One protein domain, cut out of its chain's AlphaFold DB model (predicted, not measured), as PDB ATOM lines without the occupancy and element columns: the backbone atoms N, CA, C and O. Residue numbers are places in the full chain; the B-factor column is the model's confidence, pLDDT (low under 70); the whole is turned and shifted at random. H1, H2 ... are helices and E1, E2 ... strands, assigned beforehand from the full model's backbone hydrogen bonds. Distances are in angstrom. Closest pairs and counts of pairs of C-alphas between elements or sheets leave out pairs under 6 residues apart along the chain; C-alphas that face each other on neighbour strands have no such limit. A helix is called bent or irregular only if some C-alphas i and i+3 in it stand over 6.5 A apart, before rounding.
ATOM      1  N   GLY A   2     -25.702  17.111  44.140       80.38
ATOM      2  CA  GLY A   2     -24.309  16.724  43.944       80.38
ATOM      3  C   GLY A   2     -23.371  17.421  44.927       80.38
ATOM      4  O   GLY A   2     -23.794  18.318  45.664       80.38
ATOM      5  N   TYR A   3     -22.113  16.999  44.943       90.69
ATOM      6  CA  TYR A   3     -21.053  17.686  45.677       90.69
ATOM      7  C   TYR A   3     -20.221  18.563  44.746       90.69
ATOM      8  O   TYR A   3     -20.102  18.271  43.562       90.69
ATOM      9  N   LEU A   4     -19.618  19.610  45.305       94.44
ATOM     10  CA  LEU A   4     -18.407  20.227  44.763       94.44
ATOM     11  C   LEU A   4     -17.214  19.334  45.123       94.44
ATOM     12  O   LEU A   4     -17.249  18.670  46.160       94.44
ATOM     13  N   LEU A   5     -16.155  19.325  44.323       95.44
ATOM     14  CA  LEU A   5     -14.931  18.589  44.652       95.44
ATOM     15  C   LEU A   5     -13.834  19.576  45.030       95.44
ATOM     16  O   LEU A   5     -13.514  20.442  44.227       95.44
ATOM     17  N   ALA A   6     -13.260  19.446  46.221       95.81
ATOM     18  CA  ALA A   6     -12.093  20.209  46.646       95.81
ATOM     19  C   ALA A   6     -10.890  19.277  46.810       95.81
ATOM     20  O   ALA A   6     -11.050  18.151  47.280       95.81
ATOM     21  N   MET A   7      -9.698  19.721  46.421       95.75
ATOM     22  CA  MET A   7      -8.471  18.933  46.549       95.75
ATOM     23  C   MET A   7      -7.218  19.813  46.607       95.75
ATOM     24  O   MET A   7      -7.231  20.975  46.180       95.75
ATOM     25  N   SER A   8      -6.121  19.242  47.103       96.00
ATOM     26  CA  SER A   8      -4.806  19.881  47.101       96.00
ATOM     27  C   SER A   8      -4.184  19.889  45.700       96.00
ATOM     28  O   SER A   8      -4.632  19.182  44.794       96.00
ATOM     29  N   ALA A   9      -3.129  20.687  45.511       93.56
ATOM     30  CA  ALA A   9      -2.326  20.635  44.287       93.56
ATOM     31  C   ALA A   9      -1.700  19.243  44.075       93.56
ATOM     32  O   ALA A   9      -1.761  18.710  42.975       93.56
ATOM     33  N   GLU A  10      -1.206  18.610  45.142       93.56
ATOM     34  CA  GLU A  10      -0.614  17.267  45.088       93.56
ATOM     35  C   GLU A  10      -1.614  16.207  44.613       93.56
ATOM     36  O   GLU A  10      -1.284  15.367  43.780       93.56
ATOM     37  N   PHE A  11      -2.860  16.255  45.101       93.94
ATOM     38  CA  PHE A  11      -3.892  15.308  44.678       93.94
ATOM     39  C   PHE A  11      -4.283  15.529  43.211       93.94
ATOM     40  O   PHE A  11      -4.508  14.573  42.464       93.94
ATOM     41  N   ARG A  12      -4.354  16.797  42.789       93.88
ATOM     42  CA  ARG A  12      -4.601  17.169  41.395       93.88
ATOM     43  C   ARG A  12      -3.505  16.625  40.476       93.88
ATOM     44  O   ARG A  12      -3.826  16.038  39.444       93.88
ATOM     45  N   ASP A  13      -2.246  16.809  40.855       93.88
ATOM     46  CA  ASP A  13      -1.101  16.333  40.082       93.88
ATOM     47  C   ASP A  13      -1.068  14.799  40.047       93.88
ATOM     48  O   ASP A  13      -0.899  14.220  38.976       93.88
ATOM     49  N   TRP A  14      -1.379  14.128  41.164       93.81
ATOM     50  CA  TRP A  14      -1.539  12.672  41.196       93.81
ATOM     51  C   TRP A  14      -2.612  12.173  40.215       93.81
ATOM     52  O   TRP A  14      -2.361  11.223  39.480       93.81
ATOM     53  N   LEU A  15      -3.790  12.807  40.148       91.56
ATOM     54  CA  LEU A  15      -4.833  12.422  39.182       91.56
ATOM     55  C   LEU A  15      -4.373  12.595  37.723       91.56
ATOM     56  O   LEU A  15      -4.709  11.772  36.862       91.56
ATOM     57  N   ALA A  16      -3.626  13.664  37.439       91.25
ATOM     58  CA  ALA A  16      -3.072  13.918  36.113       91.25
ATOM     59  C   ALA A  16      -2.013  12.867  35.738       91.25
ATOM     60  O   ALA A  16      -2.072  12.300  34.644       91.25
ATOM     61  N   ASP A  17      -1.109  12.546  36.665       93.06
ATOM     62  CA  ASP A  17      -0.065  11.539  36.477       93.06
ATOM     63  C   ASP A  17      -0.648  10.126  36.351       93.06
ATOM     64  O   ASP A  17      -0.230   9.365  35.475       93.06
ATOM     65  N   LEU A  18      -1.667   9.786  37.152       90.50
ATOM     66  CA  LEU A  18      -2.346   8.488  37.107       90.50
ATOM     67  C   LEU A  18      -2.942   8.208  35.725       90.50
ATOM     68  O   LEU A  18      -2.890   7.085  35.229       90.50
ATOM     69  N   SER A  19      -3.466   9.244  35.069       86.69
ATOM     70  CA  SER A  19      -4.033   9.138  33.720       86.69
ATOM     71  C   SER A  19      -2.995   8.727  32.668       86.69
ATOM     72  O   SER A  19      -3.362   8.167  31.633       86.69
ATOM     73  N   VAL A  20      -1.707   8.966  32.935       89.50
ATOM     74  CA  VAL A  20      -0.583   8.575  32.076       89.50
ATOM     75  C   VAL A  20       0.018   7.233  32.506       89.50
ATOM     76  O   VAL A  20       0.337   6.414  31.644       89.50
ATOM     77  N   SER A  21       0.186   7.002  33.812       91.06
ATOM     78  CA  SER A  21       0.880   5.826  34.354       91.06
ATOM     79  C   SER A  21       0.013   4.562  34.385       91.06
ATOM     80  O   SER A  21       0.479   3.501  33.963       91.06
ATOM     81  N   ASP A  22      -1.246   4.671  34.817       89.50
ATOM     82  CA  ASP A  22      -2.229   3.584  34.840       89.50
ATOM     83  C   ASP A  22      -3.623   4.083  34.407       89.50
ATOM     84  O   ASP A  22      -4.497   4.386  35.230       89.50
ATOM     85  N   PRO A  23      -3.894   4.095  33.087       89.81
ATOM     86  CA  PRO A  23      -5.183   4.518  32.554       89.81
ATOM     87  C   PRO A  23      -6.373   3.677  33.041       89.81
ATOM     88  O   PRO A  23      -7.517   4.123  32.955       89.81
ATOM     89  N   ALA A  24      -6.163   2.436  33.498       88.44
ATOM     90  CA  ALA A  24      -7.253   1.614  34.016       88.44
ATOM     91  C   ALA A  24      -7.669   2.090  35.414       88.44
ATOM     92  O   ALA A  24      -8.859   2.324  35.653       88.44
ATOM     93  N   SER A  25      -6.695   2.306  36.300       88.81
ATOM     94  CA  SER A  25      -6.927   2.873  37.632       88.81
ATOM     95  C   SER A  25      -7.432   4.315  37.554       88.81
ATOM     96  O   SER A  25      -8.384   4.657  38.258       88.81
ATOM     97  N   ALA A  26      -6.918   5.122  36.616       91.62
ATOM     98  CA  ALA A  26      -7.412   6.474  36.354       91.62
ATOM     99  C   ALA A  26      -8.902   6.492  35.995       91.62
ATOM    100  O   ALA A  26      -9.670   7.276  36.550       91.62
ATOM    101  N   ARG A  27      -9.354   5.581  35.119       92.62
ATOM    102  CA  ARG A  27     -10.777   5.477  34.755       92.62
ATOM    103  C   ARG A  27     -11.651   5.063  35.932       92.62
ATOM    104  O   ARG A  27     -12.763   5.569  36.059       92.62
ATOM    105  N   LEU A  28     -11.171   4.159  36.789       91.38
ATOM    106  CA  LEU A  28     -11.893   3.760  38.002       91.38
ATOM    107  C   LEU A  28     -12.002   4.922  38.995       91.38
ATOM    108  O   LEU A  28     -13.100   5.191  39.488       91.38
ATOM    109  N   ALA A  29     -10.898   5.632  39.244       93.25
ATOM    110  CA  ALA A  29     -10.866   6.826  40.086       93.25
ATOM    111  C   ALA A  29     -11.815   7.903  39.540       93.25
ATOM    112  O   ALA A  29     -12.698   8.379  40.254       93.25
ATOM    113  N   GLY A  30     -11.697   8.217  38.247       94.62
ATOM    114  CA  GLY A  30     -12.525   9.200  37.558       94.62
ATOM    115  C   GLY A  30     -14.009   8.856  37.598       94.62
ATOM    116  O   GLY A  30     -14.833   9.719  37.894       94.62
ATOM    117  N   ALA A  31     -14.370   7.591  37.372       94.88
ATOM    118  CA  ALA A  31     -15.756   7.134  37.446       94.88
ATOM    119  C   ALA A  31     -16.328   7.266  38.865       94.88
ATOM    120  O   ALA A  31     -17.472   7.687  39.035       94.88
ATOM    121  N   ALA A  32     -15.537   6.934  39.887       94.12
ATOM    122  CA  ALA A  32     -15.963   7.043  41.275       94.12
ATOM    123  C   ALA A  32     -16.122   8.500  41.729       94.12
ATOM    124  O   ALA A  32     -17.120   8.832  42.367       94.12
ATOM    125  N   LEU A  33     -15.188   9.378  41.356       96.44
ATOM    126  CA  LEU A  33     -15.260  10.808  41.656       96.44
ATOM    127  C   LEU A  33     -16.402  11.495  40.899       96.44
ATOM    128  O   LEU A  33     -17.126  12.290  41.490       96.44
ATOM    129  N   ALA A  34     -16.642  11.136  39.635       95.44
ATOM    130  CA  ALA A  34     -17.793  11.626  38.879       95.44
ATOM    131  C   ALA A  34     -19.128  11.159  39.489       95.44
ATOM    132  O   ALA A  34     -20.077  11.940  39.565       95.44
ATOM    133  N   ALA A  35     -19.204   9.913  39.976       92.75
ATOM    134  CA  ALA A  35     -20.370   9.419  40.710       92.75
ATOM    135  C   ALA A  35     -20.576  10.174  42.034       92.75
ATOM    136  O   ALA A  35     -21.708  10.518  42.367       92.75
ATOM    137  N   LEU A  36     -19.497  10.471  42.767       93.94
ATOM    138  CA  LEU A  36     -19.547  11.252  44.004       93.94
ATOM    139  C   LEU A  36     -19.999  12.700  43.750       93.94
ATOM    140  O   LEU A  36     -20.856  13.201  44.475       93.94
ATOM    141  N   LEU A  37     -19.475  13.348  42.706       93.56
ATOM    142  CA  LEU A  37     -19.891  14.682  42.258       93.56
ATOM    143  C   LEU A  37     -21.386  14.717  41.907       93.56
ATOM    144  O   LEU A  37     -22.078  15.654  42.293       93.56
ATOM    145  N   ALA A  38     -21.904  13.693  41.222       90.50
ATOM    146  CA  ALA A  38     -23.300  13.646  40.783       90.50
ATOM    147  C   ALA A  38     -24.292  13.281  41.906       90.50
ATOM    148  O   ALA A  38     -25.293  13.973  42.108       90.50
ATOM    149  N   GLU A  39     -24.026  12.199  42.644       87.56
ATOM    150  CA  GLU A  39     -24.962  11.644  43.634       87.56
ATOM    151  C   GLU A  39     -24.765  12.223  45.043       87.56
ATOM    152  O   GLU A  39     -25.690  12.206  45.863       87.56
ATOM    153  N   GLY A  40     -23.578  12.754  45.343       87.50
ATOM    154  CA  GLY A  40     -23.232  13.298  46.653       87.50
ATOM    155  C   GLY A  40     -23.479  12.293  47.782       87.50
ATOM    156  O   GLY A  40     -23.031  11.145  47.740       87.50
ATOM    157  N   ALA A  41     -24.253  12.709  48.789       80.06
ATOM    158  CA  ALA A  41     -24.666  11.853  49.907       80.06
ATOM    159  C   ALA A  41     -25.490  10.622  49.477       80.06
ATOM    160  O   ALA A  41     -25.561   9.650  50.226       80.06
ATOM    161  N   GLY A  42     -26.111  10.662  48.292       77.06
ATOM    162  CA  GLY A  42     -26.932   9.580  47.747       77.06
ATOM    163  C   GLY A  42     -26.136   8.375  47.249       77.06
ATOM    164  O   GLY A  42     -26.733   7.323  47.040       77.06
ATOM    165  N   LEU A  43     -24.808   8.499  47.096       81.69
ATOM    166  CA  LEU A  43     -23.960   7.357  46.774       81.69
ATOM    167  C   LEU A  43     -23.986   6.384  47.963       81.69
ATOM    168  O   LEU A  43     -24.541   5.300  47.846       81.69
ATOM    169  N   GLY A  44     -23.507   6.791  49.140       76.19
ATOM    170  CA  GLY A  44     -23.583   5.967  50.352       76.19
ATOM    171  C   GLY A  44     -22.906   4.589  50.216       76.19
ATOM    172  O   GLY A  44     -22.252   4.302  49.207       76.19
ATOM    173  N   PRO A  45     -23.007   3.718  51.231       71.12
ATOM    174  CA  PRO A  45     -22.276   2.460  51.197       71.12
ATOM    175  C   PRO A  45     -22.942   1.430  50.252       71.12
ATOM    176  O   PRO A  45     -24.139   1.550  49.993       71.12
ATOM    177  N   PRO A  46     -22.206   0.404  49.770       69.44
ATOM    178  CA  PRO A  46     -20.800   0.114  50.074       69.44
ATOM    179  C   PRO A  46     -19.771   1.015  49.374       69.44
ATOM    180  O   PRO A  46     -18.606   0.957  49.757       69.44
ATOM    181  N   ALA A  47     -20.148   1.825  48.378       81.81
ATOM    182  CA  ALA A  47     -19.186   2.671  47.668       81.81
ATOM    183  C   ALA A  47     -18.631   3.797  48.548       81.81
ATOM    184  O   ALA A  47     -17.461   4.126  48.416       81.81
ATOM    185  N   VAL A  48     -19.432   4.367  49.450       85.81
ATOM    186  CA  VAL A  48     -18.983   5.351  50.445       85.81
ATOM    187  C   VAL A  48     -19.238   4.819  51.847       85.81
ATOM    188  O   VAL A  48     -20.386   4.720  52.283       85.81
ATOM    189  N   THR A  49     -18.175   4.494  52.572       83.88
ATOM    190  CA  THR A  49     -18.230   4.020  53.959       83.88
ATOM    191  C   THR A  49     -17.727   5.085  54.921       83.88
ATOM    192  O   THR A  49     -16.835   5.868  54.602       83.88
ATOM    193  N   ARG A  50     -18.311   5.128  56.120       82.75
ATOM    194  CA  ARG A  50     -17.801   5.966  57.205       82.75
ATOM    195  C   ARG A  50     -16.597   5.283  57.837       82.75
ATOM    196  O   ARG A  50     -16.628   4.071  58.049       82.75
ATOM    197  N   ILE A  51     -15.553   6.054  58.120       82.62
ATOM    198  CA  ILE A  51     -14.417   5.557  58.890       82.62
ATOM    199  C   ILE A  51     -14.735   5.791  60.363       82.62
ATOM    200  O   ILE A  51     -14.793   6.931  60.825       82.62
ATOM    201  N   ASP A  52     -14.996   4.698  61.074       70.56
ATOM    202  CA  ASP A  52     -15.387   4.716  62.479       70.56
ATOM    203  C   ASP A  52     -14.222   4.333  63.399       70.56
ATOM    204  O   ASP A  52     -13.274   3.653  63.004       70.56
ATOM    205  N   ASP A  53     -14.343   4.725  64.668       70.94
ATOM    206  CA  ASP A  53     -13.395   4.447  65.755       70.94
ATOM    207  C   ASP A  53     -13.499   2.992  66.271       70.94
ATOM    208  O   ASP A  53     -13.626   2.706  67.466       70.94
ATOM    209  N   ALA A 258     -10.865  11.507  62.608       84.75
ATOM    210  CA  ALA A 258     -11.591  12.762  62.681       84.75
ATOM    211  C   ALA A 258     -13.070  12.518  62.302       84.75
ATOM    212  O   ALA A 258     -13.351  11.897  61.270       84.75
ATOM    213  N   PRO A 259     -14.044  13.006  63.096       83.00
ATOM    214  CA  PRO A 259     -15.454  12.766  62.812       83.00
ATOM    215  C   PRO A 259     -15.829  13.246  61.410       83.00
ATOM    216  O   PRO A 259     -15.506  14.375  61.040       83.00
ATOM    217  N   GLY A 260     -16.543  12.417  60.649       85.50
ATOM    218  CA  GLY A 260     -16.974  12.754  59.289       85.50
ATOM    219  C   GLY A 260     -15.967  12.414  58.188       85.50
ATOM    220  O   GLY A 260     -16.241  12.736  57.036       85.50
ATOM    221  N   LEU A 261     -14.855  11.748  58.518       91.25
ATOM    222  CA  LEU A 261     -13.986  11.128  57.524       91.25
ATOM    223  C   LEU A 261     -14.703   9.942  56.851       91.25
ATOM    224  O   LEU A 261     -15.346   9.111  57.504       91.25
ATOM    225  N   LEU A 262     -14.608   9.892  55.529       90.88
ATOM    226  CA  LEU A 262     -15.283   8.947  54.651       90.88
ATOM    227  C   LEU A 262     -14.265   8.270  53.731       90.88
ATOM    228  O   LEU A 262     -13.229   8.836  53.386       90.88
ATOM    229  N   GLU A 263     -14.593   7.058  53.308       92.31
ATOM    230  CA  GLU A 263     -13.819   6.259  52.365       92.31
ATOM    231  C   GLU A 263     -14.677   6.003  51.122       92.31
ATOM    232  O   GLU A 263     -15.763   5.429  51.216       92.31
ATOM    233  N   LEU A 264     -14.184   6.413  49.955       92.88
ATOM    234  CA  LEU A 264     -14.743   6.081  48.650       92.88
ATOM    235  C   LEU A 264     -14.023   4.854  48.076       92.88
ATOM    236  O   LEU A 264     -12.795   4.812  47.972       92.88
ATOM    237  N   ARG A 265     -14.817   3.865  47.662       90.31
ATOM    238  CA  ARG A 265     -14.394   2.586  47.086       90.31
ATOM    239  C   ARG A 265     -14.889   2.490  45.639       90.31
ATOM    240  O   ARG A 265     -16.050   2.144  45.416       90.31
ATOM    241  N   PRO A 266     -14.022   2.738  44.640       85.25
ATOM    242  CA  PRO A 266     -14.374   2.617  43.222       85.25
ATOM    243  C   PRO A 266     -14.833   1.209  42.814       85.25
ATOM    244  O   PRO A 266     -15.586   1.043  41.856       85.25
ATOM    245  N   ALA A 267     -14.396   0.186  43.552       75.88
ATOM    246  CA  ALA A 267     -14.855  -1.187  43.411       75.88
ATOM    247  C   ALA A 267     -14.822  -1.915  44.763       75.88
ATOM    248  O   ALA A 267     -13.924  -1.692  45.574       75.88
ATOM    249  N   VAL A 268     -15.767  -2.839  44.978       59.16
ATOM    250  CA  VAL A 268     -15.921  -3.607  46.234       59.16
ATOM    251  C   VAL A 268     -14.652  -4.393  46.593       59.16
ATOM    252  O   VAL A 268     -14.254  -4.423  47.755       59.16
ATOM    253  N   TYR A 269     -13.987  -4.966  45.588       59.12
ATOM    254  CA  TYR A 269     -12.717  -5.694  45.717       59.12
ATOM    255  C   TYR A 269     -11.556  -4.979  45.017       59.12
ATOM    256  O   TYR A 269     -10.580  -5.617  44.639       59.12
ATOM    257  N   GLY A 270     -11.687  -3.671  44.785       68.75
ATOM    258  CA  GLY A 270     -10.620  -2.881  44.179       68.75
ATOM    259  C   GLY A 270      -9.526  -2.553  45.185       68.75
ATOM    260  O   GLY A 270      -9.805  -2.416  46.377       68.75
ATOM    261  N   ASP A 271      -8.322  -2.342  44.670       82.88
ATOM    262  CA  ASP A 271      -7.137  -1.948  45.436       82.88
ATOM    263  C   ASP A 271      -6.949  -0.417  45.488       82.88
ATOM    264  O   ASP A 271      -5.901   0.077  45.881       82.88
ATOM    265  N   LEU A 272      -7.974   0.339  45.084       89.25
ATOM    266  CA  LEU A 272      -8.005   1.798  45.138       89.25
ATOM    267  C   LEU A 272      -8.961   2.256  46.247       89.25
ATOM    268  O   LEU A 272     -10.106   1.781  46.321       89.25
ATOM    269  N   ARG A 273      -8.504   3.174  47.101       92.38
ATOM    270  CA  ARG A 273      -9.281   3.813  48.177       92.38
ATOM    271  C   ARG A 273      -9.022   5.303  48.192       92.38
ATOM    272  O   ARG A 273      -7.872   5.709  48.176       92.38
ATOM    273  N   ILE A 274     -10.075   6.106  48.271       95.50
ATOM    274  CA  ILE A 274      -9.950   7.561  48.385       95.50
ATOM    275  C   ILE A 274     -10.552   7.985  49.721       95.50
ATOM    276  O   ILE A 274     -11.721   7.711  49.987       95.50
ATOM    277  N   LEU A 275      -9.756   8.637  50.563       96.12
ATOM    278  CA  LEU A 275     -10.194   9.200  51.835       96.12
ATOM    279  C   LEU A 275     -10.598  10.656  51.624       96.12
ATOM    280  O   LEU A 275      -9.850  11.442  51.036       96.12
ATOM    281  N   PHE A 276     -11.786  11.018  52.095       96.56
ATOM    282  CA  PHE A 276     -12.342  12.352  51.905       96.56
ATOM    283  C   PHE A 276     -13.237  12.758  53.076       96.56
ATOM    284  O   PHE A 276     -13.641  11.931  53.892       96.56
ATOM    285  N   ALA A 277     -13.574  14.037  53.156       95.38
ATOM    286  CA  ALA A 277     -14.569  14.554  54.091       95.38
ATOM    287  C   ALA A 277     -15.514  15.518  53.375       95.38
ATOM    288  O   ALA A 277     -15.192  16.026  52.305       95.38
ATOM    289  N   VAL A 278     -16.686  15.777  53.952       93.50
ATOM    290  CA  VAL A 278     -17.603  16.795  53.421       93.50
ATOM    291  C   VAL A 278     -17.383  18.096  54.188       93.50
ATOM    292  O   VAL A 278     -17.983  18.290  55.243       93.50
ATOM    293  N   GLU A 279     -16.495  18.951  53.681       89.75
ATOM    294  CA  GLU A 279     -16.119  20.228  54.290       89.75
ATOM    295  C   GLU A 279     -15.828  21.295  53.217       89.75
ATOM    296  O   GLU A 279     -14.931  21.094  52.395       89.75
ATOM    297  N   PRO A 280     -16.530  22.447  53.223       89.25
ATOM    298  CA  PRO A 280     -17.774  22.721  53.957       89.25
ATOM    299  C   PRO A 280     -18.943  21.835  53.461       89.25
ATOM    300  O   PRO A 280     -18.797  21.121  52.465       89.25
ATOM    301  N   PRO A 281     -20.132  21.870  54.103       87.50
ATOM    302  CA  PRO A 281     -21.298  21.110  53.650       87.50
ATOM    303  C   PRO A 281     -21.568  21.268  52.149       87.50
ATOM    304  O   PRO A 281     -21.688  22.381  51.643       87.50
ATOM    305  N   GLY A 282     -21.667  20.141  51.439       88.06
ATOM    306  CA  GLY A 282     -21.839  20.115  49.984       88.06
ATOM    307  C   GLY A 282     -20.537  20.089  49.177       88.06
ATOM    308  O   GLY A 282     -20.608  20.018  47.956       88.06
ATOM    309  N   THR A 283     -19.368  20.104  49.823       93.81
ATOM    310  CA  THR A 283     -18.055  19.995  49.168       93.81
ATOM    311  C   THR A 283     -17.327  18.752  49.660       93.81
ATOM    312  O   THR A 283     -17.037  18.639  50.845       93.81
ATOM    313  N   ALA A 284     -17.036  17.811  48.767       95.62
ATOM    314  CA  ALA A 284     -16.176  16.672  49.046       95.62
ATOM    315  C   ALA A 284     -14.707  17.107  48.949       95.62
ATOM    316  O   ALA A 284     -14.180  17.292  47.856       95.62
ATOM    317  N   LEU A 285     -14.060  17.266  50.099       96.88
ATOM    318  CA  LEU A 285     -12.629  17.502  50.224       96.88
ATOM    319  C   LEU A 285     -11.886  16.169  50.127       96.88
ATOM    320  O   LEU A 285     -11.953  15.365  51.059       96.88
ATOM    321  N   LEU A 286     -11.192  15.937  49.017       97.06
ATOM    322  CA  LEU A 286     -10.303  14.792  48.835       97.06
ATOM    323  C   LEU A 286      -9.015  15.015  49.623       97.06
ATOM    324  O   LEU A 286      -8.387  16.064  49.497       97.06
ATOM    325  N   ILE A 287      -8.639  14.033  50.440       95.75
ATOM    326  CA  ILE A 287      -7.525  14.171  51.383       95.75
ATOM    327  C   ILE A 287      -6.383  13.228  51.019       95.75
ATOM    328  O   ILE A 287      -5.239  13.659  50.925       95.75
ATOM    329  N   ALA A 288      -6.685  11.946  50.810       95.12
ATOM    330  CA  ALA A 288      -5.669  10.942  50.521       95.12
ATOM    331  C   ALA A 288      -6.190   9.875  49.566       95.12
ATOM    332  O   ALA A 288      -7.397   9.648  49.443       95.12
ATOM    333  N   VAL A 289      -5.261   9.183  48.922       93.88
ATOM    334  CA  VAL A 289      -5.537   8.027  48.081       93.88
ATOM    335  C   VAL A 289      -4.565   6.905  48.413       93.88
ATOM    336  O   VAL A 289      -3.390   7.146  48.671       93.88
ATOM    337  N   LEU A 290      -5.073   5.678  48.431       91.31
ATOM    338  CA  LEU A 290      -4.278   4.463  48.510       91.31
ATOM    339  C   LEU A 290      -4.503   3.674  47.233       91.31
ATOM    340  O   LEU A 290      -5.644   3.343  46.907       91.31
ATOM    341  N   GLU A 291      -3.414   3.383  46.537       89.88
ATOM    342  CA  GLU A 291      -3.405   2.659  45.276       89.88
ATOM    343  C   GLU A 291      -2.555   1.396  45.414       89.88
ATOM    344  O   GLU A 291      -1.392   1.446  45.813       89.88
ATOM    345  N   GLY A 292      -3.150   0.256  45.078       84.44
ATOM    346  CA  GLY A 292      -2.498  -1.042  45.149       84.44
ATOM    347  C   GLY A 292      -2.786  -1.773  46.457       84.44
ATOM    348  O   GLY A 292      -2.997  -1.184  47.521       84.44
ATOM    349  N   ARG A 293      -2.817  -3.106  46.364       79.94
ATOM    350  CA  ARG A 293      -3.155  -3.979  47.492       79.94
ATOM    351  C   ARG A 293      -2.239  -3.733  48.681       79.94
ATOM    352  O   ARG A 293      -2.728  -3.658  49.804       79.94
ATOM    353  N   ASP A 294      -0.943  -3.597  48.428       82.62
ATOM    354  CA  ASP A 294       0.060  -3.429  49.476       82.62
ATOM    355  C   ASP A 294      -0.176  -2.118  50.232       82.62
ATOM    356  O   ASP A 294      -0.258  -2.127  51.457       82.62
ATOM    357  N   ALA A 295      -0.464  -1.017  49.525       85.94
ATOM    358  CA  ALA A 295      -0.811   0.253  50.158       85.94
ATOM    359  C   ALA A 295      -2.081   0.152  51.019       85.94
ATOM    360  O   ALA A 295      -2.112   0.635  52.149       85.94
ATOM    361  N   VAL A 296      -3.124  -0.519  50.520       82.00
ATOM    362  CA  VAL A 296      -4.378  -0.715  51.267       82.00
ATOM    363  C   VAL A 296      -4.195  -1.630  52.483       82.00
ATOM    364  O   VAL A 296      -4.902  -1.478  53.476       82.00
ATOM    365  N   VAL A 297      -3.279  -2.596  52.433       73.69
ATOM    366  CA  VAL A 297      -3.043  -3.526  53.547       73.69
ATOM    367  C   VAL A 297      -2.114  -2.922  54.595       73.69
ATOM    368  O   VAL A 297      -2.371  -3.082  55.787       73.69
ATOM    369  N   GLU A 298      -1.053  -2.243  54.168       77.75
ATOM    370  CA  GLU A 298       0.035  -1.806  55.045       77.75
ATOM    371  C   GLU A 298      -0.125  -0.363  55.530       77.75
ATOM    372  O   GLU A 298       0.225  -0.059  56.669       77.75
ATOM    373  N   HIS A 299      -0.690   0.522  54.703       84.62
ATOM    374  CA  HIS A 299      -0.684   1.968  54.954       84.62
ATOM    375  C   HIS A 299      -2.067   2.566  55.236       84.62
ATOM    376  O   HIS A 299      -2.171   3.765  55.490       84.62
ATOM    377  N   TYR A 300      -3.137   1.766  55.237       85.69
ATOM    378  CA  TYR A 300      -4.500   2.276  55.430       85.69
ATOM    379  C   TYR A 300      -4.692   3.023  56.754       85.69
ATOM    380  O   TYR A 300      -5.195   4.145  56.757       85.69
ATOM    381  N   ASP A 301      -4.261   2.443  57.874       81.62
ATOM    382  CA  ASP A 301      -4.456   3.063  59.189       81.62
ATOM    383  C   ASP A 301      -3.631   4.353  59.342       81.62
ATOM    384  O   ASP A 301      -4.099   5.341  59.913       81.62
ATOM    385  N   GLU A 302      -2.427   4.382  58.764       82.25
ATOM    386  CA  GLU A 302      -1.602   5.589  58.709       82.25
ATOM    387  C   GLU A 302      -2.243   6.675  57.840       82.25
ATOM    388  O   GLU A 302      -2.320   7.832  58.262       82.25
ATOM    389  N   ALA A 303      -2.773   6.310  56.670       89.75
ATOM    390  CA  ALA A 303      -3.475   7.233  55.789       89.75
ATOM    391  C   ALA A 303      -4.719   7.828  56.466       89.75
ATOM    392  O   ALA A 303      -4.964   9.027  56.341       89.75
ATOM    393  N   VAL A 304      -5.476   7.035  57.233       89.25
ATOM    394  CA  VAL A 304      -6.617   7.523  58.026       89.25
ATOM    395  C   VAL A 304      -6.165   8.505  59.108       89.25
ATOM    396  O   VAL A 304      -6.789   9.559  59.268       89.25
ATOM    397  N   ARG A 305      -5.074   8.206  59.825       85.81
ATOM    398  CA  ARG A 305      -4.515   9.104  60.847       85.81
ATOM    399  C   ARG A 305      -4.080  10.437  60.236       85.81
ATOM    400  O   ARG A 305      -4.528  11.489  60.683       85.81
ATOM    401  N   LEU A 306      -3.264  10.393  59.184       88.38
ATOM    402  CA  LEU A 306      -2.789  11.590  58.484       88.38
ATOM    403  C   LEU A 306      -3.953  12.394  57.893       88.38
ATOM    404  O   LEU A 306      -3.993  13.615  58.039       88.38
ATOM    405  N   SER A 307      -4.947  11.717  57.309       92.44
ATOM    406  CA  SER A 307      -6.147  12.375  56.779       92.44
ATOM    407  C   SER A 307      -6.979  13.037  57.876       92.44
ATOM    408  O   SER A 307      -7.545  14.111  57.673       92.44
ATOM    409  N   SER A 308      -7.034  12.422  59.057       90.69
ATOM    410  CA  SER A 308      -7.698  12.995  60.227       90.69
ATOM    411  C   SER A 308      -7.003  14.270  60.697       90.69
ATOM    412  O   SER A 308      -7.676  15.250  61.020       90.69
ATOM    413  N   ASP A 309      -5.670  14.294  60.680       89.31
ATOM    414  CA  ASP A 309      -4.887  15.481  61.027       89.31
ATOM    415  C   ASP A 309      -5.080  16.610  60.006       89.31
ATOM    416  O   ASP A 309      -5.310  17.751  60.411       89.31
ATOM    417  N   VAL A 310      -5.082  16.301  58.702       92.25
ATOM    418  CA  VAL A 310      -5.434  17.271  57.645       92.25
ATOM    419  C   VAL A 310      -6.829  17.845  57.900       92.25
ATOM    420  O   VAL A 310      -6.991  19.060  57.982       92.25
ATOM    421  N   LEU A 311      -7.834  16.992  58.124       92.06
ATOM    422  CA  LEU A 311      -9.212  17.429  58.356       92.06
ATOM    423  C   LEU A 311      -9.345  18.339  59.588       92.06
ATOM    424  O   LEU A 311     -10.078  19.330  59.559       92.06
ATOM    425  N   ARG A 312      -8.627  18.035  60.676       91.12
ATOM    426  CA  ARG A 312      -8.582  18.888  61.877       91.12
ATOM    427  C   ARG A 312      -7.974  20.254  61.575       91.12
ATOM    428  O   ARG A 312      -8.547  21.261  61.990       91.12
ATOM    429  N   ARG A 313      -6.856  20.306  60.843       91.88
ATOM    430  CA  ARG A 313      -6.209  21.574  60.472       91.88
ATOM    431  C   ARG A 313      -7.078  22.407  59.535       91.88
ATOM    432  O   ARG A 313      -7.208  23.607  59.760       91.88
ATOM    433  N   VAL A 314      -7.735  21.788  58.553       93.00
ATOM    434  CA  VAL A 314      -8.696  22.466  57.663       93.00
ATOM    435  C   VAL A 314      -9.823  23.103  58.475       93.00
ATOM    436  O   VAL A 314     -10.092  24.294  58.327       93.00
ATOM    437  N   ARG A 315     -10.430  22.358  59.410       91.62
ATOM    438  CA  ARG A 315     -11.479  22.877  60.311       91.62
ATOM    439  C   ARG A 315     -10.993  24.005  61.221       91.62
ATOM    440  O   ARG A 315     -11.776  24.886  61.568       91.62
ATOM    441  N   ALA A 316      -9.718  23.985  61.601       92.50
ATOM    442  CA  ALA A 316      -9.079  25.050  62.368       92.50
ATOM    443  C   ALA A 316      -8.644  26.253  61.504       92.50
ATOM    444  O   ALA A 316      -8.134  27.232  62.048       92.50
ATOM    445  N   GLY A 317      -8.818  26.198  60.176       91.50
ATOM    446  CA  GLY A 317      -8.357  27.229  59.242       91.50
ATOM    447  C   GLY A 317      -6.833  27.287  59.080       91.50
ATOM    448  O   GLY A 317      -6.299  28.319  58.688       91.50
ATOM    449  N   GLN A 318      -6.131  26.203  59.416       92.19
ATOM    450  CA  GLN A 318      -4.665  26.110  59.439       92.19
ATOM    451  C   GLN A 318      -4.071  25.450  58.187       92.19
ATOM    452  O   GLN A 318      -2.853  25.406  58.055       92.19
ATOM    453  N   ASP A 319      -4.907  24.918  57.293       89.81
ATOM    454  CA  ASP A 319      -4.476  24.182  56.098       89.81
ATOM    455  C   ASP A 319      -5.366  24.544  54.890       89.81
ATOM    456  O   ASP A 319      -6.211  23.755  54.467       89.81
ATOM    457  N   PRO A 320      -5.276  25.788  54.376       85.88
ATOM    458  CA  PRO A 320      -6.081  26.218  53.231       85.88
ATOM    459  C   PRO A 320      -5.664  25.529  51.922       85.88
ATOM    460  O   PRO A 320      -6.466  25.437  50.994       85.88
ATOM    461  N   GLU A 321      -4.427  25.033  51.841       90.94
ATOM    462  CA  GLU A 321      -3.866  24.398  50.643       90.94
ATOM    463  C   GLU A 321      -4.508  23.038  50.342       90.94
ATOM    464  O   GLU A 321      -4.609  22.651  49.175       90.94
ATOM    465  N   ALA A 322      -5.039  22.352  51.359       89.69
ATOM    466  CA  ALA A 322      -5.806  21.119  51.187       89.69
ATOM    467  C   ALA A 322      -7.022  21.282  50.251       89.69
ATOM    468  O   ALA A 322      -7.436  20.320  49.612       89.69
ATOM    469  N   ALA A 323      -7.576  22.496  50.143       90.56
ATOM    470  CA  ALA A 323      -8.704  22.832  49.274       90.56
ATOM    471  C   ALA A 323      -8.320  23.840  48.170       90.56
ATOM    472  O   ALA A 323      -9.169  24.604  47.709       90.56
ATOM    473  N   ALA A 324      -7.046  23.867  47.756       91.00
ATOM    474  CA  ALA A 324      -6.530  24.833  46.782       91.00
ATOM    475  C   ALA A 324      -7.268  24.803  45.431       91.00
ATOM    476  O   ALA A 324      -7.389  25.839  44.775       91.00
ATOM    477  N   HIS A 325      -7.775  23.639  45.022       92.19
ATOM    478  CA  HIS A 325      -8.514  23.459  43.775       92.19
ATOM    479  C   HIS A 325      -9.943  23.022  44.067       92.19
ATOM    480  O   HIS A 325     -10.153  22.025  44.752       92.19
ATOM    481  N   VAL A 326     -10.921  23.749  43.517       93.38
ATOM    482  CA  VAL A 326     -12.350  23.453  43.676       93.38
ATOM    483  C   VAL A 326     -13.012  23.321  42.308       93.38
ATOM    484  O   VAL A 326     -12.920  24.223  41.477       93.38
ATOM    485  N   LEU A 327     -13.713  22.210  42.095       91.56
ATOM    486  CA  LEU A 327     -14.444  21.894  40.874       91.56
ATOM    487  C   LEU A 327     -15.944  21.877  41.135       91.56
ATOM    488  O   LEU A 327     -16.423  21.263  42.091       91.56
ATOM    489  N   ALA A 328     -16.669  22.576  40.263       86.31
ATOM    490  CA  ALA A 328     -18.084  22.866  40.444       86.31
ATOM    491  C   ALA A 328     -18.997  21.671  40.143       86.31
ATOM    492  O   ALA A 328     -20.027  21.502  40.791       86.31
ATOM    493  N   ASP A 329     -18.637  20.855  39.156       86.38
ATOM    494  CA  ASP A 329     -19.447  19.727  38.718       86.38
ATOM    495  C   ASP A 329     -18.609  18.672  37.978       86.38
ATOM    496  O   ASP A 329     -17.404  18.823  37.741       86.38
ATOM    497  N   ALA A 330     -19.277  17.573  37.621       88.25
ATOM    498  CA  ALA A 330     -18.679  16.476  36.875       88.25
ATOM    499  C   ALA A 330     -18.226  16.884  35.464       88.25
ATOM    500  O   ALA A 330     -17.291  16.284  34.948       88.25
ATOM    501  N   ASP A 331     -18.839  17.881  34.825       89.44
ATOM    502  CA  ASP A 331     -18.476  18.268  33.462       89.44
ATOM    503  C   ASP A 331     -17.133  19.005  33.436       89.44
ATOM    504  O   ASP A 331     -16.281  18.668  32.609       89.44
ATOM    505  N   PHE A 332     -16.899  19.923  34.380       91.06
ATOM    506  CA  PHE A 332     -15.589  20.560  34.563       91.06
ATOM    507  C   PHE A 332     -14.505  19.538  34.916       91.06
ATOM    508  O   PHE A 332     -13.443  19.536  34.297       91.06
ATOM    509  N   PHE A 333     -14.796  18.621  35.844       93.81
ATOM    510  CA  PHE A 333     -13.872  17.550  36.221       93.81
ATOM    511  C   PHE A 333     -13.466  16.678  35.022       93.81
ATOM    512  O   PHE A 333     -12.285  16.405  34.805       93.81
ATOM    513  N   LEU A 334     -14.434  16.261  34.204       94.31
ATOM    514  CA  LEU A 334     -14.169  15.424  33.034       94.31
ATOM    515  C   LEU A 334     -13.418  16.175  31.933       94.31
ATOM    516  O   LEU A 334     -12.587  15.574  31.257       94.31
ATOM    517  N   ALA A 335     -13.707  17.464  31.742       92.31
ATOM    518  CA  ALA A 335     -12.995  18.292  30.775       92.31
ATOM    519  C   ALA A 335     -11.520  18.486  31.158       92.31
ATOM    520  O   ALA A 335     -10.666  18.520  30.273       92.31
ATOM    521  N   GLU A 336     -11.233  18.593  32.456       92.44
ATOM    522  CA  GLU A 336      -9.881  18.803  32.970       92.44
ATOM    523  C   GLU A 336      -9.030  17.528  32.944       92.44
ATOM    524  O   GLU A 336      -7.931  17.547  32.393       92.44
ATOM    525  N   PHE A 337      -9.528  16.420  33.501       92.56
ATOM    526  CA  PHE A 337      -8.705  15.219  33.713       92.56
ATOM    527  C   PHE A 337      -8.895  14.126  32.661       92.56
ATOM    528  O   PHE A 337      -7.996  13.319  32.447       92.56
ATOM    529  N   PHE A 338     -10.043  14.087  31.980       93.81
ATOM    530  CA  PHE A 338     -10.387  13.008  31.045       93.81
ATOM    531  C   PHE A 338     -10.826  13.541  29.669       93.81
ATOM    532  O   PHE A 338     -11.903  13.167  29.167       93.81
ATOM    533  N   PRO A 339     -10.017  14.404  29.018       91.81
ATOM    534  CA  PRO A 339     -10.369  14.968  27.723       91.81
ATOM    535  C   PRO A 339     -10.521  13.852  26.680       91.81
ATOM    536  O   PRO A 339      -9.625  13.046  26.457       91.81
ATOM    537  N   GLY A 340     -11.689  13.789  26.036       90.25
ATOM    538  CA  GLY A 340     -12.008  12.756  25.041       90.25
ATOM    539  C   GLY A 340     -12.506  11.419  25.609       90.25
ATOM    540  O   GLY A 340     -13.046  10.616  24.852       90.25
ATOM    541  N   GLU A 341     -12.434  11.200  26.926       92.25
ATOM    542  CA  GLU A 341     -12.934   9.981  27.587       92.25
ATOM    543  C   GLU A 341     -14.201  10.208  28.432       92.25
ATOM    544  O   GLU A 341     -14.759   9.263  28.993       92.25
ATOM    545  N   ALA A 342     -14.729  11.435  28.468       92.12
ATOM    546  CA  ALA A 342     -15.878  11.819  29.295       92.12
ATOM    547  C   ALA A 342     -17.094  10.874  29.180       92.12
ATOM    548  O   ALA A 342     -17.776  10.613  30.169       92.12
ATOM    549  N   GLY A 343     -17.380  10.332  27.990       90.06
ATOM    550  CA  GLY A 343     -18.461   9.356  27.803       90.06
ATOM    551  C   GLY A 343     -18.212   8.025  28.523       90.06
ATOM    552  O   GLY A 343     -19.120   7.492  29.159       90.06
ATOM    553  N   GLN A 344     -16.976   7.516  28.473       91.62
ATOM    554  CA  GLN A 344     -16.588   6.268  29.138       91.62
ATOM    555  C   GLN A 344     -16.615   6.430  30.659       91.62
ATOM    556  O   GLN A 344     -17.164   5.577  31.355       91.62
ATOM    557  N   ILE A 345     -16.103   7.553  31.170       94.38
ATOM    558  CA  ILE A 345     -16.110   7.838  32.608       94.38
ATOM    559  C   ILE A 345     -17.540   7.988  33.137       94.38
ATOM    560  O   ILE A 345     -17.868   7.390  34.160       94.38
ATOM    561  N   ARG A 346     -18.430   8.701  32.427       92.94
ATOM    562  CA  ARG A 346     -19.851   8.801  32.816       92.94
ATOM    563  C   ARG A 346     -20.549   7.442  32.813       92.94
ATOM    564  O   ARG A 346     -21.320   7.160  33.726       92.94
ATOM    565  N   ALA A 347     -20.266   6.584  31.832       87.88
ATOM    566  CA  ALA A 347     -20.799   5.223  31.810       87.88
ATOM    567  C   ALA A 347     -20.285   4.391  32.998       87.88
ATOM    568  O   ALA A 347     -21.066   3.692  33.645       87.88
ATOM    569  N   GLY A 348     -18.996   4.509  33.334       88.00
ATOM    570  CA  GLY A 348     -18.402   3.885  34.518       88.00
ATOM    571  C   GLY A 348     -19.017   4.387  35.828       88.00
ATOM    572  O   GLY A 348     -19.326   3.579  36.705       88.00
ATOM    573  N   ALA A 349     -19.250   5.697  35.939       91.44
ATOM    574  CA  ALA A 349     -19.903   6.329  37.081       91.44
ATOM    575  C   ALA A 349     -21.341   5.821  37.241       91.44
ATOM    576  O   ALA A 349     -21.713   5.347  38.311       91.44
ATOM    577  N   ALA A 350     -22.122   5.812  36.157       87.25
ATOM    578  CA  ALA A 350     -23.475   5.263  36.149       87.25
ATOM    579  C   ALA A 350     -23.493   3.772  36.520       87.25
ATOM    580  O   ALA A 350     -24.344   3.341  37.292       87.25
ATOM    581  N   ALA A 351     -22.526   2.982  36.042       83.31
ATOM    582  CA  ALA A 351     -22.389   1.578  36.420       83.31
ATOM    583  C   ALA A 351     -22.007   1.403  37.898       83.31
ATOM    584  O   ALA A 351     -22.473   0.469  38.549       83.31
ATOM    585  N   LEU A 352     -21.155   2.270  38.457       83.44
ATOM    586  CA  LEU A 352     -20.867   2.281  39.893       83.44
ATOM    587  C   LEU A 352     -22.127   2.610  40.695       83.44
ATOM    588  O   LEU A 352     -22.463   1.845  41.590       83.44
ATOM    589  N   VAL A 353     -22.843   3.680  40.343       83.25
ATOM    590  CA  VAL A 353     -24.102   4.072  40.994       83.25
ATOM    591  C   VAL A 353     -25.121   2.942  40.915       83.25
ATOM    592  O   VAL A 353     -25.667   2.562  41.940       83.25
ATOM    593  N   ALA A 354     -25.315   2.336  39.744       75.19
ATOM    594  CA  ALA A 354     -26.233   1.214  39.570       75.19
ATOM    595  C   ALA A 354     -25.831   0.003  40.424       75.19
ATOM    596  O   ALA A 354     -26.690  -0.591  41.064       75.19
ATOM    597  N   ARG A 355     -24.538  -0.344  40.496       72.81
ATOM    598  CA  ARG A 355     -24.033  -1.423  41.370       72.81
ATOM    599  C   ARG A 355     -24.180  -1.094  42.855       72.81
ATOM    600  O   ARG A 355     -24.429  -1.987  43.652       72.81
ATOM    601  N   ASN A 356     -24.029   0.174  43.219       70.25
ATOM    602  CA  ASN A 356     -24.114   0.645  44.594       70.25
ATOM    603  C   ASN A 356     -25.569   0.772  45.074       70.25
ATOM    604  O   ASN A 356     -25.890   0.418  46.199       70.25
ATOM    605  N   GLN A 357     -26.477   1.200  44.197       63.94
ATOM    606  CA  GLN A 357     -27.927   1.161  44.406       63.94
ATOM    607  C   GLN A 357     -28.473  -0.264  44.320       63.94
ATOM    608  O   GLN A 357     -29.458  -0.583  44.979       63.94
ATOM    609  N   ALA A 358     -27.789  -1.146  43.587       54.22
ATOM    610  CA  ALA A 358     -27.962  -2.589  43.677       54.22
ATOM    611  C   ALA A 358     -27.379  -3.170  44.977       54.22
ATOM    612  O   ALA A 358     -27.126  -4.374  45.050       54.22
ATOM    613  N   ARG A 359     -27.238  -2.354  46.036       52.31
ATOM    614  CA  ARG A 359     -27.409  -2.842  47.401       52.31
ATOM    615  C   ARG A 359     -28.685  -3.647  47.444       52.31
ATOM    616  O   ARG A 359     -29.796  -3.136  47.308       52.31
TER     617      ARG A 359
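This is residues 2 to 53 and 258 to 359 of the 427 residues of the protein "HTH cro/C1-type domain-containing protein" of Actinobacteria bacterium (UniProt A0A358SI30). A strongly twisted six-stranded sheet is the core of a body in three layers, with H3 and H4 on one face and H2 on the other. H7 crosses H2 on the side away from the sheet, H6 packs on H2 too, and H1 stands beside the strands. The printed part has 154 residues, with seven named helices and six named strands in the order E1 H1 H2 E2 E3 E4 E5 H3 H4 H5 E6 H6 H7. The sheet, E2 E3 E4 E5 E1 E6, is mixed, as is the class, helices and strands. The whole is compact, with a radius of gyration of the C-alphas of 14.3 A and spans of 39 by 30 by 28 A.

E1, residues 4 to 7, is the parallel neighbour of E5, residues 283 to 291, with N 6 and O 284 within hydrogen-bond range at 2.9 A. H1, residues 9 to 21, stands at the sheet's level, its height over the sheet 2.7 A on a local plane fitted to just 6 C-alphas. H2, residues 23 to 42, is irregular, with C-alphas 38 and 41 9.4 A apart. E2, residues 48 to 50, is an edge strand antiparallel to E3, residues 261 to 264 (N 49 and O 263, 2.9 A). E3, E4, residues 272 to 278, and E5 form a meander, each strand the antiparallel neighbour of the one before; N 262 and O 276 are 2.8 A apart, N 273 and O 290 2.9 A. H3, residues 293 to 298, is on the sheet. H4, residues 300 to 315, lies over E4 and E5 at a height over the sheet of 9.0 A; H2 is on the opposite face. H5, residues 320 to 323, only grazes the sheet. E6, residues 325 to 327, is antiparallel to E1 (N 5 and O 327, 3.0 A). H6, residues 330 to 337, touches H2 at a shallow tilt of 23 degrees, closest at the C-alphas of Ala 34 and Ala 330, 5.3 A. H7, residues 342 to 357, touches H2 at a steep tilt of 56 degrees, closest at the C-alphas of Ala 31 and Ala 349, 4.2 A. Every O i to N i+4 pair is within hydrogen-bond range in H3, H4, H6 and H7, 8 of 9 in H1 and 14 of 16 in H2; H5 is too short for one.

C-alpha 4 begins E1 at (-18.407, 20.227, 44.763), and C-alpha 357 ends H7 at (-27.927, 1.161, 44.406). H2 is 27.0 A long, E5 23.0 A.

Residues 54 to 257 are not printed; C-alphas 53 and 258 are 9.0 A apart. pLDDT is under 70 at residues 46, 268 to 270 and 357 to 359.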